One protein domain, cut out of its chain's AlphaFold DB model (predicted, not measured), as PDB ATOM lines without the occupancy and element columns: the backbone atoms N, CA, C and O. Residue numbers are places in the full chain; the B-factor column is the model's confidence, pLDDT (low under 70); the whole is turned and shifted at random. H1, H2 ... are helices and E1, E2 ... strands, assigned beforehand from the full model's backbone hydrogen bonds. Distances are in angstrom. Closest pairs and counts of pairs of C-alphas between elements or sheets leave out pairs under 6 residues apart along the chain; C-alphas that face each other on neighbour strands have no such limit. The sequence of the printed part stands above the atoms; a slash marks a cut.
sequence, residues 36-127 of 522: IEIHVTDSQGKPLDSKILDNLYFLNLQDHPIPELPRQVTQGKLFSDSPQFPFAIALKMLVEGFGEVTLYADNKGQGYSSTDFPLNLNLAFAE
ATOM      1  N   ILE A  36      23.630  27.840 -16.855       95.31
ATOM      2  CA  ILE A  36      22.766  27.315 -17.912       95.31
ATOM      3  C   ILE A  36      23.240  25.932 -18.349       95.31
ATOM      4  O   ILE A  36      24.438  25.646 -18.347       95.31
ATOM      5  N   GLU A  37      22.293  25.077 -18.725       95.81
ATOM      6  CA  GLU A  37      22.526  23.696 -19.154       95.81
ATOM      7  C   GLU A  37      22.107  23.538 -20.622       95.81
ATOM      8  O   GLU A  37      20.949  23.751 -20.980       95.81
ATOM      9  N   ILE A  38      23.057  23.173 -21.483       96.56
ATOM     10  CA  ILE A  38      22.877  23.037 -22.932       96.56
ATOM     11  C   ILE A  38      23.116  21.591 -23.338       96.56
ATOM     12  O   ILE A  38      24.162  21.006 -23.048       96.56
ATOM     13  N   HIS A  39      22.136  21.015 -24.026       93.75
ATOM     14  CA  HIS A  39      22.198  19.657 -24.545       93.75
ATOM     15  C   HIS A  39      22.181  19.679 -26.064       93.75
ATOM     16  O   HIS A  39      21.335  20.333 -26.675       93.75
ATOM     17  N   VAL A  40      23.065  18.894 -26.664       93.75
ATOM     18  CA  VAL A  40      23.102  18.681 -28.107       93.75
ATOM     19  C   VAL A  40      23.565  17.258 -28.397       93.75
ATOM     20  O   VAL A  40      24.460  16.726 -27.736       93.75
ATOM     21  N   THR A  41      22.930  16.630 -29.377       94.12
ATOM     22  CA  THR A  41      23.263  15.281 -29.833       94.12
ATOM     23  C   THR A  41      23.624  15.278 -31.311       94.12
ATOM     24  O   THR A  41      23.277  16.200 -32.056       94.12
ATOM     25  N   ASP A  42      24.291  14.212 -31.742       93.88
ATOM     26  CA  ASP A  42      24.416  13.863 -33.154       93.88
ATOM     27  C   ASP A  42      23.079  13.347 -33.731       93.88
ATOM     28  O   ASP A  42      22.052  13.290 -33.040       93.88
ATOM     29  N   SER A  43      23.088  12.969 -35.012       92.00
ATOM     30  CA  SER A  43      21.921  12.438 -35.732       92.00
ATOM     31  C   SER A  43      21.411  11.095 -35.193       92.00
ATOM     32  O   SER A  43      20.275  10.718 -35.487       92.00
ATOM     33  N   GLN A  44      22.215  10.386 -34.396       92.88
ATOM     34  CA  GLN A  44      21.878   9.102 -33.776       92.88
ATOM     35  C   GLN A  44      21.395   9.270 -32.325       92.88
ATOM     36  O   GLN A  44      21.090   8.284 -31.654       92.88
ATOM     37  N   GLY A  45      21.310  10.507 -31.824       92.50
ATOM     38  CA  GLY A  45      20.874  10.808 -30.459       92.50
ATOM     39  C   GLY A  45      21.954  10.594 -29.405       92.50
ATOM     40  O   GLY A  45      21.659  10.642 -28.210       92.50
ATOM     41  N   LYS A  46      23.208  10.384 -29.818       93.62
ATOM     42  CA  LYS A  46      24.342  10.315 -28.901       93.62
ATOM     43  C   LYS A  46      24.812  11.738 -28.575       93.62
ATOM     44  O   LYS A  46      24.854  12.581 -29.471       93.62
ATOM     45  N   PRO A  47      25.184  12.036 -27.319       92.62
ATOM     46  CA  PRO A  47      25.753  13.337 -26.985       92.62
ATOM     47  C   PRO A  47      27.007  13.644 -27.814       92.62
ATOM     48  O   PRO A  47      27.805  12.740 -28.081       92.62
ATOM     49  N   LEU A  48      27.178  14.910 -28.212       92.31
ATOM     50  CA  LEU A  48      28.346  15.327 -28.992       92.31
ATOM     51  C   LEU A  48      29.656  15.169 -28.207       92.31
ATOM     52  O   LEU A  48      29.688  15.247 -26.976       92.31
ATOM     53  N   ASP A  49      30.746  14.964 -28.950       89.94
ATOM     54  CA  ASP A  49      32.102  14.957 -28.402       89.94
ATOM     55  C   ASP A  49      32.419  16.298 -27.727       89.94
ATOM     56  O   ASP A  49      32.026  17.362 -28.217       89.94
ATOM     57  N   SER A  50      33.147  16.257 -26.607       87.94
ATOM     58  CA  SER A  50      33.463  17.468 -25.847       87.94
ATOM     59  C   SER A  50      34.243  18.482 -26.678       87.94
ATOM     60  O   SER A  50      33.958  19.666 -26.581       87.94
ATOM     61  N   LYS A  51      35.129  18.036 -27.579       88.94
ATOM     62  CA  LYS A  51      35.896  18.941 -28.447       88.94
ATOM     63  C   LYS A  51      35.011  19.697 -29.429       88.94
ATOM     64  O   LYS A  51      35.363  20.796 -29.836       88.94
ATOM     65  N   ILE A  52      33.884  19.113 -29.845       90.62
ATOM     66  CA  ILE A  52      32.910  19.807 -30.697       90.62
ATOM     67  C   ILE A  52      32.173  20.848 -29.855       90.62
ATOM     68  O   ILE A  52      32.070  21.998 -30.267       90.62
ATOM     69  N   LEU A  53      31.718  20.454 -28.662       90.69
ATOM     70  CA  LEU A  53      31.031  21.331 -27.711       90.69
ATOM     71  C   LEU A  53      31.872  22.526 -27.251       90.69
ATOM     72  O   LEU A  53      31.312  23.591 -27.003       90.69
ATOM     73  N   ASP A  54      33.192  22.374 -27.178       87.00
ATOM     74  CA  ASP A  54      34.111  23.465 -26.847       87.00
ATOM     75  C   ASP A  54      34.094  24.585 -27.912       87.00
ATOM     76  O   ASP A  54      34.351  25.745 -27.590       87.00
ATOM     77  N   ASN A  55      33.682  24.276 -29.153       89.50
ATOM     78  CA  ASN A  55      33.452  25.254 -30.229       89.50
ATOM     79  C   ASN A  55      32.031  25.852 -30.219       89.50
ATOM     80  O   ASN A  55      31.578  26.424 -31.215       89.50
ATOM     81  N   LEU A  56      31.271  25.681 -29.137       94.56
ATOM     82  CA  LEU A  56      30.066  26.471 -28.922       94.56
ATOM     83  C   LEU A  56      30.483  27.892 -28.541       94.56
ATOM     84  O   LEU A  56      31.414  28.077 -27.762       94.56
ATOM     85  N   TYR A  57      29.767  28.903 -29.008       95.81
ATOM     86  CA  TYR A  57      29.979  30.269 -28.535       95.81
ATOM     87  C   TYR A  57      28.680  31.055 -28.469       95.81
ATOM     88  O   TYR A  57      27.684  30.730 -29.122       95.81
ATOM     89  N   PHE A  58      28.694  32.091 -27.635       96.50
ATOM     90  CA  PHE A  58      27.572  33.000 -27.467       96.50
ATOM     91  C   PHE A  58      27.781  34.261 -28.298       96.50
ATOM     92  O   PHE A  58      28.905  34.735 -28.469       96.50
ATOM     93  N   LEU A  59      26.679  34.814 -28.795       96.31
ATOM     94  CA  LEU A  59      26.642  36.097 -29.484       96.31
ATOM     95  C   LEU A  59      25.582  37.000 -28.861       96.31
ATOM     96  O   LEU A  59      24.582  36.523 -28.332       96.31
ATOM     97  N   ASN A  60      25.744  38.312 -28.983       95.38
ATOM     98  CA  ASN A  60      24.615  39.219 -28.796       95.38
ATOM     99  C   ASN A  60      23.672  39.192 -30.020       95.38
ATOM    100  O   ASN A  60      23.971  38.591 -31.053       95.38
ATOM    101  N   LEU A  61      22.541  39.898 -29.938       94.94
ATOM    102  CA  LEU A  61      21.550  39.953 -31.024       94.94
ATOM    103  C   LEU A  61      21.972  40.790 -32.247       94.94
ATOM    104  O   LEU A  61      21.189  40.967 -33.175       94.94
ATOM    105  N   GLN A  62      23.197  41.318 -32.261       91.88
ATOM    106  CA  GLN A  62      23.806  41.992 -33.411       91.88
ATOM    107  C   GLN A  62      24.863  41.105 -34.092       91.88
ATOM    108  O   GLN A  62      25.690  41.608 -34.855       91.88
ATOM    109  N   ASP A  63      24.845  39.797 -33.810       93.00
ATOM    110  CA  ASP A  63      25.803  38.811 -34.313       93.00
ATOM    111  C   ASP A  63      27.266  39.165 -33.939       93.00
ATOM    112  O   ASP A  63      28.202  38.891 -34.698       93.00
ATOM    113  N   HIS A  64      27.497  39.817 -32.788       92.94
ATOM    114  CA  HIS A  64      28.835  39.939 -32.195       92.94
ATOM    115  C   HIS A  64      29.064  38.787 -31.214       92.94
ATOM    116  O   HIS A  64      28.329  38.708 -30.224       92.94
ATOM    117  N   PRO A  65      30.071  37.925 -31.447       94.44
ATOM    118  CA  PRO A  65      30.501  36.960 -30.450       94.44
ATOM    119  C   PRO A  65      30.949  37.669 -29.178       94.44
ATOM    120  O   PRO A  65      31.413  38.811 -29.219       94.44
ATOM    121  N   ILE A  66      30.813  36.984 -28.051       92.06
ATOM    122  CA  ILE A  66      31.263  37.480 -26.751       92.06
ATOM    123  C   ILE A  66      32.379  36.580 -26.216       92.06
ATOM    124  O   ILE A  66      32.424  35.408 -26.597       92.06
ATOM    125  N   PRO A  67      33.258  37.096 -25.338       91.00
ATOM    126  CA  PRO A  67      34.294  36.284 -24.715       91.00
ATOM    127  C   PRO A  67      33.723  35.036 -24.048       91.00
ATOM    128  O   PRO A  67      32.654  35.087 -23.431       91.00
ATOM    129  N   GLU A  68      34.456  33.930 -24.166       89.38
ATOM    130  CA  GLU A  68      34.123  32.668 -23.518       89.38
ATOM    131  C   GLU A  68      33.830  32.864 -22.024       89.38
ATOM    132  O   GLU A  68      34.625  33.426 -21.266       89.38
ATOM    133  N   LEU A  69      32.661  32.380 -21.607       90.62
ATOM    134  CA  LEU A  69      32.241  32.371 -20.214       90.62
ATOM    135  C   LEU A  69      32.710  31.083 -19.528       90.62
ATOM    136  O   LEU A  69      32.821  30.050 -20.199       90.62
ATOM    137  N   PRO A  70      32.920  31.094 -18.196       92.06
ATOM    138  CA  PRO A  70      33.231  29.887 -17.444       92.06
ATOM    139  C   PRO A  70      32.262  28.756 -17.789       92.06
ATOM    140  O   PRO A  70      31.038  28.922 -17.763       92.06
ATOM    141  N   ARG A  71      32.815  27.600 -18.159       92.19
ATOM    142  CA  ARG A  71      32.031  26.450 -18.603       92.19
ATOM    143  C   ARG A  71      32.724  25.126 -18.348       92.19
ATOM    144  O   ARG A  71      33.928  25.062 -18.127       92.19
ATOM    145  N   GLN A  72      31.929  24.067 -18.372       92.31
ATOM    146  CA  GLN A  72      32.382  22.688 -18.290       92.31
ATOM    147  C   GLN A  72      31.504  21.802 -19.171       92.31
ATOM    148  O   GLN A  72      30.287  21.986 -19.237       92.31
ATOM    149  N   VAL A  73      32.113  20.794 -19.786       89.94
ATOM    150  CA  VAL A  73      31.388  19.734 -20.484       89.94
ATOM    151  C   VAL A  73      31.395  18.483 -19.611       89.94
ATOM    152  O   VAL A  73      32.438  18.042 -19.131       89.94
ATOM    153  N   THR A  74      30.227  17.906 -19.352       86.44
ATOM    154  CA  THR A  74      30.099  16.682 -18.549       86.44
ATOM    155  C   THR A  74      28.982  15.821 -19.111       86.44
ATOM    156  O   THR A  74      27.872  16.302 -19.315       86.44
ATOM    157  N   GLN A  75      29.280  14.546 -19.383       81.31
ATOM    158  CA  GLN A  75      28.319  13.591 -19.962       81.31
ATOM    159  C   GLN A  75      27.645  14.113 -21.254       81.31
ATOM    160  O   GLN A  75      26.470  13.852 -21.500       81.31
ATOM    161  N   GLY A  76      28.392  14.875 -22.067       78.69
ATOM    162  CA  GLY A  76      27.921  15.452 -23.334       78.69
ATOM    163  C   GLY A  76      26.894  16.581 -23.193       78.69
ATOM    164  O   GLY A  76      26.183  16.904 -24.143       78.69
ATOM    165  N   LYS A  77      26.826  17.185 -22.006       89.94
ATOM    166  CA  LYS A  77      26.108  18.428 -21.730       89.94
ATOM    167  C   LYS A  77      27.110  19.531 -21.440       89.94
ATOM    168  O   LYS A  77      28.109  19.283 -20.761       89.94
ATOM    169  N   LEU A  78      26.829  20.738 -21.911       94.19
ATOM    170  CA  LEU A  78      27.615  21.926 -21.605       94.19
ATOM    171  C   LEU A  78      26.911  22.717 -20.503       94.19
ATOM    172  O   LEU A  78      25.747  23.087 -20.641       94.19
ATOM    173  N   PHE A  79      27.628  22.979 -19.416       94.50
ATOM    174  CA  PHE A  79      27.200  23.875 -18.347       94.50
ATOM    175  C   PHE A  79      28.043  25.137 -18.413       94.50
ATOM    176  O   PHE A  79      29.267  25.035 -18.388       94.50
ATOM    177  N   SER A  80      27.422  26.309 -18.470       94.62
ATOM    178  CA  SER A  80      28.139  27.586 -18.559       94.62
ATOM    179  C   SER A  80      27.474  28.648 -17.703       94.62
ATOM    180  O   SER A  80      26.289  28.545 -17.395       94.62
ATOM    181  N   ASP A  81      28.228  29.664 -17.313       94.88
ATOM    182  CA  ASP A  81      27.647  30.912 -16.836       94.88
ATOM    183  C   ASP A  81      26.806  31.560 -17.950       94.88
ATOM    184  O   ASP A  81      27.114  31.455 -19.137       94.88
ATOM    185  N   SER A  82      25.714  32.225 -17.573       93.75
ATOM    186  CA  SER A  82      24.815  32.866 -18.536       93.75
ATOM    187  C   SER A  82      25.204  34.323 -18.817       93.75
ATOM    188  O   SER A  82      25.440  35.081 -17.865       93.75
ATOM    189  N   PRO A  83      25.195  34.769 -20.090       93.94
ATOM    190  CA  PRO A  83      25.215  36.192 -20.415       93.94
ATOM    191  C   PRO A  83      24.083  36.947 -19.701       93.94
ATOM    192  O   PRO A  83      22.956  36.470 -19.612       93.94
ATOM    193  N   GLN A  84      24.366  38.157 -19.212       93.12
ATOM    194  CA  GLN A  84      23.399  38.986 -18.469       93.12
ATOM    195  C   GLN A  84      22.504  39.848 -19.385       93.12
ATOM    196  O   GLN A  84      21.976  40.880 -18.977       93.12
ATOM    197  N   PHE A  85      22.365  39.452 -20.648       94.81
ATOM    198  CA  PHE A  85      21.565  40.104 -21.685       94.81
ATOM    199  C   PHE A  85      21.067  39.045 -22.679       94.81
ATOM    200  O   PHE A  85      21.687  37.985 -22.762       94.81
ATOM    201  N   PRO A  86      20.001  39.310 -23.461       97.19
ATOM    202  CA  PRO A  86      19.524  38.373 -24.476       97.19
ATOM    203  C   PRO A  86      20.614  37.986 -25.480       97.19
ATOM    204  O   PRO A  86      21.246  38.858 -26.086       97.19
ATOM    205  N   PHE A  87      20.828  36.685 -25.666       97.75
ATOM    206  CA  PHE A  87      21.942  36.165 -26.459       97.75
ATOM    207  C   PHE A  87      21.519  35.078 -27.450       97.75
ATOM    208  O   PHE A  87      20.489  34.424 -27.298       97.75
ATOM    209  N   ALA A  88      22.334  34.881 -28.478       98.25
ATOM    210  CA  ALA A  88      22.248  33.780 -29.423       98.25
ATOM    211  C   ALA A  88      23.386  32.779 -29.176       98.25
ATOM    212  O   ALA A  88      24.378  33.082 -28.510       98.25
ATOM    213  N   ILE A  89      23.233  31.577 -29.718       98.06
ATOM    214  CA  ILE A  89      24.172  30.467 -29.571       98.06
ATOM    215  C   ILE A  89      24.578  30.003 -30.964       98.06
ATOM    216  O   ILE A  89      23.713  29.820 -31.822       98.06
ATOM    217  N   ALA A  90      25.871  29.785 -31.181       97.75
ATOM    218  CA  ALA A  90      26.399  29.188 -32.399       97.75
ATOM    219  C   ALA A  90      27.207  27.926 -32.089       97.75
ATOM    220  O   ALA A  90      27.875  27.848 -31.058       97.75
ATOM    221  N   LEU A  91      27.132  26.939 -32.981       96.56
ATOM    222  CA  LEU A  91      27.924  25.713 -32.905       96.56
ATOM    223  C   LEU A  91      28.191  25.172 -34.307       96.56
ATOM    224  O   LEU A  91      27.252  24.921 -35.065       96.56
ATOM    225  N   LYS A  92      29.461  24.919 -34.617       95.31
ATOM    226  CA  LYS A  92      29.850  24.132 -35.788       95.31
ATOM    227  C   LYS A  92      29.665  22.648 -35.500       95.31
ATOM    228  O   LYS A  92      30.249  22.120 -34.554       95.31
ATOM    229  N   MET A  93      28.883  21.958 -36.327       94.38
ATOM    230  CA  MET A  93      28.695  20.512 -36.216       94.38
ATOM    231  C   MET A  93      28.380  19.861 -37.565       94.38
ATOM    232  O   MET A  93      27.947  20.520 -38.510       94.38
ATOM    233  N   LEU A  94      28.574  18.544 -37.643       94.88
ATOM    234  CA  LEU A  94      28.119  17.751 -38.779       94.88
ATOM    235  C   LEU A  94      26.590  17.614 -38.745       94.88
ATOM    236  O   LEU A  94      26.020  17.112 -37.778       94.88
ATOM    237  N   VAL A  95      25.945  18.004 -39.838       96.56
ATOM    238  CA  VAL A  95      24.538  17.740 -40.132       96.56
ATOM    239  C   VAL A  95      24.482  16.656 -41.205       96.56
ATOM    240  O   VAL A  95      24.810  16.889 -42.371       96.56
ATOM    241  N   GLU A  96      24.075  15.447 -40.819       95.19
ATOM    242  CA  GLU A  96      24.067  14.290 -41.716       95.19
ATOM    243  C   GLU A  96      23.097  14.519 -42.887       95.19
ATOM    244  O   GLU A  96      21.905  14.762 -42.684       95.19
ATOM    245  N   GLY A  97      23.610  14.444 -44.119       94.81
ATOM    246  CA  GLY A  97      22.856  14.750 -45.341       94.81
ATOM    247  C   GLY A  97      22.887  16.224 -45.773       94.81
ATOM    248  O   GLY A  97      22.186  16.582 -46.734       94.81
ATOM    249  N   PHE A  98      23.677  17.057 -45.084       96.00
ATOM    250  CA  PHE A  98      23.985  18.431 -45.483       96.00
ATOM    251  C   PHE A  98      25.479  18.764 -45.442       96.00
ATOM    252  O   PHE A  98      25.964  19.228 -46.457       96.00
ATOM    253  N   GLY A  99      26.180  18.562 -44.321       95.06
ATOM    254  CA  GLY A  99      27.610  18.864 -44.197       95.06
ATOM    255  C   GLY A  99      28.067  19.341 -42.821       95.06
ATOM    256  O   GLY A  99      27.274  19.366 -41.883       95.06
ATOM    257  N   GLU A 100      29.345  19.694 -42.680       94.75
ATOM    258  CA  GLU A 100      29.865  20.399 -41.503       94.75
ATOM    259  C   GLU A 100      29.548  21.888 -41.617       94.75
ATOM    260  O   GLU A 100      30.119  22.592 -42.449       94.75
ATOM    261  N   VAL A 101      28.636  22.363 -40.772       96.25
ATOM    262  CA  VAL A 101      28.092  23.717 -40.863       96.25
ATOM    263  C   VAL A 101      27.948  24.350 -39.484       96.25
ATOM    264  O   VAL A 101      27.654  23.667 -38.498       96.25
ATOM    265  N   THR A 102      28.135  25.665 -39.404       96.62
ATOM    266  CA  THR A 102      27.802  26.443 -38.209       96.62
ATOM    267  C   THR A 102      26.301  26.700 -38.143       96.62
ATOM    268  O   THR A 102      25.712  27.339 -39.012       96.62
ATOM    269  N   LEU A 103      25.667  26.195 -37.088       97.81
ATOM    270  CA  LEU A 103      24.259  26.421 -36.792       97.81
ATOM    271  C   LEU A 103      24.104  27.543 -35.771       97.81
ATOM    272  O   LEU A 103      24.944  27.714 -34.890       97.81
ATOM    273  N   TYR A 104      22.994  28.271 -35.871       98.12
ATOM    274  CA  TYR A 104      22.676  29.414 -35.022       98.12
ATOM    275  C   TYR A 104      21.302  29.242 -34.386       98.12
ATOM    276  O   TYR A 104      20.341  28.869 -35.063       98.12
ATOM    277  N   ALA A 105      21.204  29.542 -33.094       98.38
ATOM    278  CA  ALA A 105      19.964  29.587 -32.340       98.38
ATOM    279  C   ALA A 105      19.807  30.971 -31.706       98.38
ATOM    280  O   ALA A 105      20.676  31.399 -30.951       98.38
ATOM    281  N   ASP A 106      18.706  31.665 -31.991       97.88
ATOM    282  CA  ASP A 106      18.468  33.038 -31.517       97.88
ATOM    283  C   ASP A 106      17.059  33.262 -30.951       97.88
ATOM    284  O   ASP A 106      16.639  34.408 -30.784       97.88
ATOM    285  N   ASN A 107      16.319  32.181 -30.678       97.75
ATOM    286  CA  ASN A 107      14.945  32.243 -30.181       97.75
ATOM    287  C   ASN A 107      14.039  33.131 -31.059       97.75
ATOM    288  O   ASN A 107      13.373  34.051 -30.581       97.75
ATOM    289  N   LYS A 108      14.072  32.913 -32.383       96.94
ATOM    290  CA  LYS A 108      13.325  33.713 -33.377       96.94
ATOM    291  C   LYS A 108      13.672  35.210 -33.314       96.94
ATOM    292  O   LYS A 108      12.817  36.069 -33.540       96.94
ATOM    293  N   GLY A 109      14.930  35.513 -33.006       95.62
ATOM    294  CA  GLY A 109      15.471  36.864 -32.859       95.62
ATOM    295  C   GLY A 109      15.213  37.538 -31.508       95.62
ATOM    296  O   GLY A 109      15.600  38.693 -31.352       95.62
ATOM    297  N   GLN A 110      14.578  36.865 -30.541       97.44
ATOM    298  CA  GLN A 110      14.365  37.417 -29.191       97.44
ATOM    299  C   GLN A 110      15.578  37.229 -28.272       97.44
ATOM    300  O   GLN A 110      15.727  37.954 -27.291       97.44
ATOM    301  N   GLY A 111      16.450  36.273 -28.595       97.94
ATOM    302  CA  GLY A 111      17.523  35.822 -27.720       97.94
ATOM    303  C   GLY A 111      17.052  34.895 -26.604       97.94
ATOM    304  O   GLY A 111      15.866  34.805 -26.282       97.94
ATOM    305  N   TYR A 112      18.019  34.191 -26.032       98.19
ATOM    306  CA  TYR A 112      17.873  33.389 -24.828       98.19
ATOM    307  C   TYR A 112      18.294  34.185 -23.595       98.19
ATOM    308  O   TYR A 112      19.104  35.111 -23.661       98.19
ATOM    309  N   SER A 113      17.746  33.780 -22.463       95.94
ATOM    310  CA  SER A 113      18.025  34.238 -21.110       95.94
ATOM    311  C   SER A 113      18.208  33.019 -20.205       95.94
ATOM    312  O   SER A 113      17.875  31.899 -20.589       95.94
ATOM    313  N   SER A 114      18.704  33.200 -18.981       94.69
ATOM    314  CA  SER A 114      18.925  32.076 -18.061       94.69
ATOM    315  C   SER A 114      17.657  31.263 -17.748       94.69
ATOM    316  O   SER A 114      17.771  30.093 -17.394       94.69
ATOM    317  N   THR A 115      16.460  31.837 -17.921       94.81
ATOM    318  CA  THR A 115      15.177  31.148 -17.695       94.81
ATOM    319  C   THR A 115      14.766  30.198 -18.819       94.81
ATOM    320  O   THR A 115      13.840  29.417 -18.631       94.81
ATOM    321  N   ASP A 116      15.443  30.241 -19.968       96.69
ATOM    322  CA  ASP A 116      15.147  29.392 -21.129       96.69
ATOM    323  C   ASP A 116      15.864  28.027 -21.080       96.69
ATOM    324  O   ASP A 116      15.784  27.241 -22.025       96.69
ATOM    325  N   PHE A 117      16.586  27.743 -19.991       96.69
ATOM    326  CA  PHE A 117      17.409  26.545 -19.824       96.69
ATOM    327  C   PHE A 117      16.806  25.588 -18.776       96.69
ATOM    328  O   PHE A 117      16.186  26.052 -17.815       96.69
ATOM    329  N   PRO A 118      16.987  24.257 -18.911       95.75
ATOM    330  CA  PRO A 118      17.878  23.560 -19.844       95.75
ATOM    331  C   PRO A 118      17.405  23.599 -21.303       95.75
ATOM    332  O   PRO A 118      16.222  23.430 -21.592       95.75
ATOM    333  N   LEU A 119      18.345  23.785 -22.231       96.25
ATOM    334  CA  LEU A 119      18.056  23.967 -23.655       96.25
ATOM    335  C   LEU A 119      18.446  22.727 -24.467       96.25
ATOM    336  O   LEU A 119      19.605  22.308 -24.470       96.25
ATOM    337  N   ASN A 120      17.494  22.188 -25.232       94.88
ATOM    338  CA  ASN A 120      17.802  21.278 -26.336       94.88
ATOM    339  C   ASN A 120      18.204  22.108 -27.560       94.88
ATOM    340  O   ASN A 120      17.357  22.657 -28.272       94.88
ATOM    341  N   LEU A 121      19.507  22.202 -27.798       96.31
ATOM    342  CA  LEU A 121      20.060  23.090 -28.809       96.31
ATOM    343  C   LEU A 121      19.746  22.622 -30.236       96.31
ATOM    344  O   LEU A 121      19.587  23.447 -31.130       96.31
ATOM    345  N   ASN A 122      19.565  21.318 -30.464       95.81
ATOM    346  CA  ASN A 122      19.168  20.819 -31.779       95.81
ATOM    347  C   ASN A 122      17.776  21.327 -32.199       95.81
ATOM    348  O   ASN A 122      17.579  21.728 -33.348       95.81
ATOM    349  N   LEU A 123      16.810  21.343 -31.270       95.81
ATOM    350  CA  LEU A 123      15.481  21.918 -31.510       95.81
ATOM    351  C   LEU A 123      15.562  23.433 -31.728       95.81
ATOM    352  O   LEU A 123      14.910  23.956 -32.630       95.81
ATOM    353  N   ALA A 124      16.395  24.116 -30.944       97.81
ATOM    354  CA  ALA A 124      16.626  25.551 -31.060       97.81
ATOM    355  C   ALA A 124      17.217  25.951 -32.429       97.81
ATOM    356  O   ALA A 124      16.767  26.925 -33.040       97.81
ATOM    357  N   PHE A 125      18.169  25.167 -32.952       98.25
ATOM    358  CA  PHE A 125      18.720  25.341 -34.299       98.25
ATOM    359  C   PHE A 125      17.668  25.132 -35.387       98.25
ATOM    360  O   PHE A 125      17.538  25.965 -36.286       98.25
ATOM    361  N   ALA A 126      16.888  24.052 -35.294       98.12
ATOM    362  CA  ALA A 126      15.817  23.772 -36.245       98.12
ATOM    363  C   ALA A 126      14.777  24.905 -36.278       98.12
ATOM    364  O   ALA A 126      14.423  25.394 -37.351       98.12
ATOM    365  N   GLU A 127      14.323  25.355 -35.107       98.25
ATOM    366  CA  GLU A 127      13.345  26.434 -34.980       98.25
ATOM    367  C   GLU A 127      13.870  27.750 -35.562       98.25
ATOM    368  O   GLU A 127      13.198  28.381 -36.385       98.25
TER     369      GLU A 127
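AT A GLANCE: This is residues 36 to 127 of the 522 residues of the protein "1,4-beta-xylanase" of Aphanothece hegewaldii CCALA 016 (UniProt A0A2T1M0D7). Two small antiparallel sheets, E1-E4-E3 and E2-E5-E6, stand at two sides of one rounded body, with the short helix H1 between them on one flank and the helix H2 on the opposite flank, crossing over E6. A long stretch without named elements, residues 106 to 120, runs from E6 to H2 and pairs briefly with E1. The printed part has 92 residues, with two named helices and six named strands in the order E1, H1, E2, E3, E4, E5, E6, H2. The class is mixed, helices and strands, though under half of the residues, 45, are in named elements. It is compact, with a radius of gyration of the C-alphas of 12.3 A and spans of 33 by 26 by 21 A.

IN THESE COORDINATES: E1 is residues 36 to 39, 10.1 A long, beginning at C-alpha 36 (22.766, 27.315, -17.912). H1 is residues 50 to 53, 4.9 A, and E2 is residues 56 to 60, 13.9 A. E3, residues 71 to 74, spans 10.0 A, and E4, residues 77 to 81, spans 13.5 A. E5, residues 87 to 95, is the longest strand at 23.1 A and bends by 60 degrees at residue 92. E6, residues 99 to 105, spans 17.7 A and ends at C-alpha 105 (19.964, 29.587, -32.340). H2, residues 121 to 127, spans 9.7 A and ends at C-alpha 127 (13.345, 26.434, -34.980).

HOW THE PARTS SIT: In the first sheet E4 is the inner strand. E1 and E4 are antiparallel at 158 degrees, with N 36 and O 80 within hydrogen-bond range at 2.8 A. E3 and E4 form a hairpin, with N 72 and O 79 at 2.8 A. In the second sheet E5 is the inner strand. E2 pairs with it through N 59 and O 88, 2.9 A. E5 and E6 form a hairpin, with N 91 and O 103 at 3.0 A. Each strand of one sheet is apart from each strand of the other. H1 only grazes both sheets; its closest C-alphas to E3 are those of Ser 50 and Val 73, 6.2 A apart. H2 is on the sheet E2-E5-E6 at a height over the sheet of 6.7 A, over E6 and across the strands, at 86 degrees to E6 on the local plane. The closest C-alphas of E6 and H2 are those of Ala 105 and Phe 125, 4.8 A apart. H2 only grazes the other sheet. Residues 119 to 120 pair with residues 38 to 39 of E1, parallel. Every O i to N i+4 pair of H2 is within hydrogen-bond range, while H1 is too short for such a pair.

THE WHOLE: The two C-alphas farthest apart are those of Gln 84 and Gly 97, 36.2 A. The printed part has no cut. The link from E6 to H2, 15 residues, is long. The mean pLDDT of the printed part is 94.2, and no printed residue is under 70.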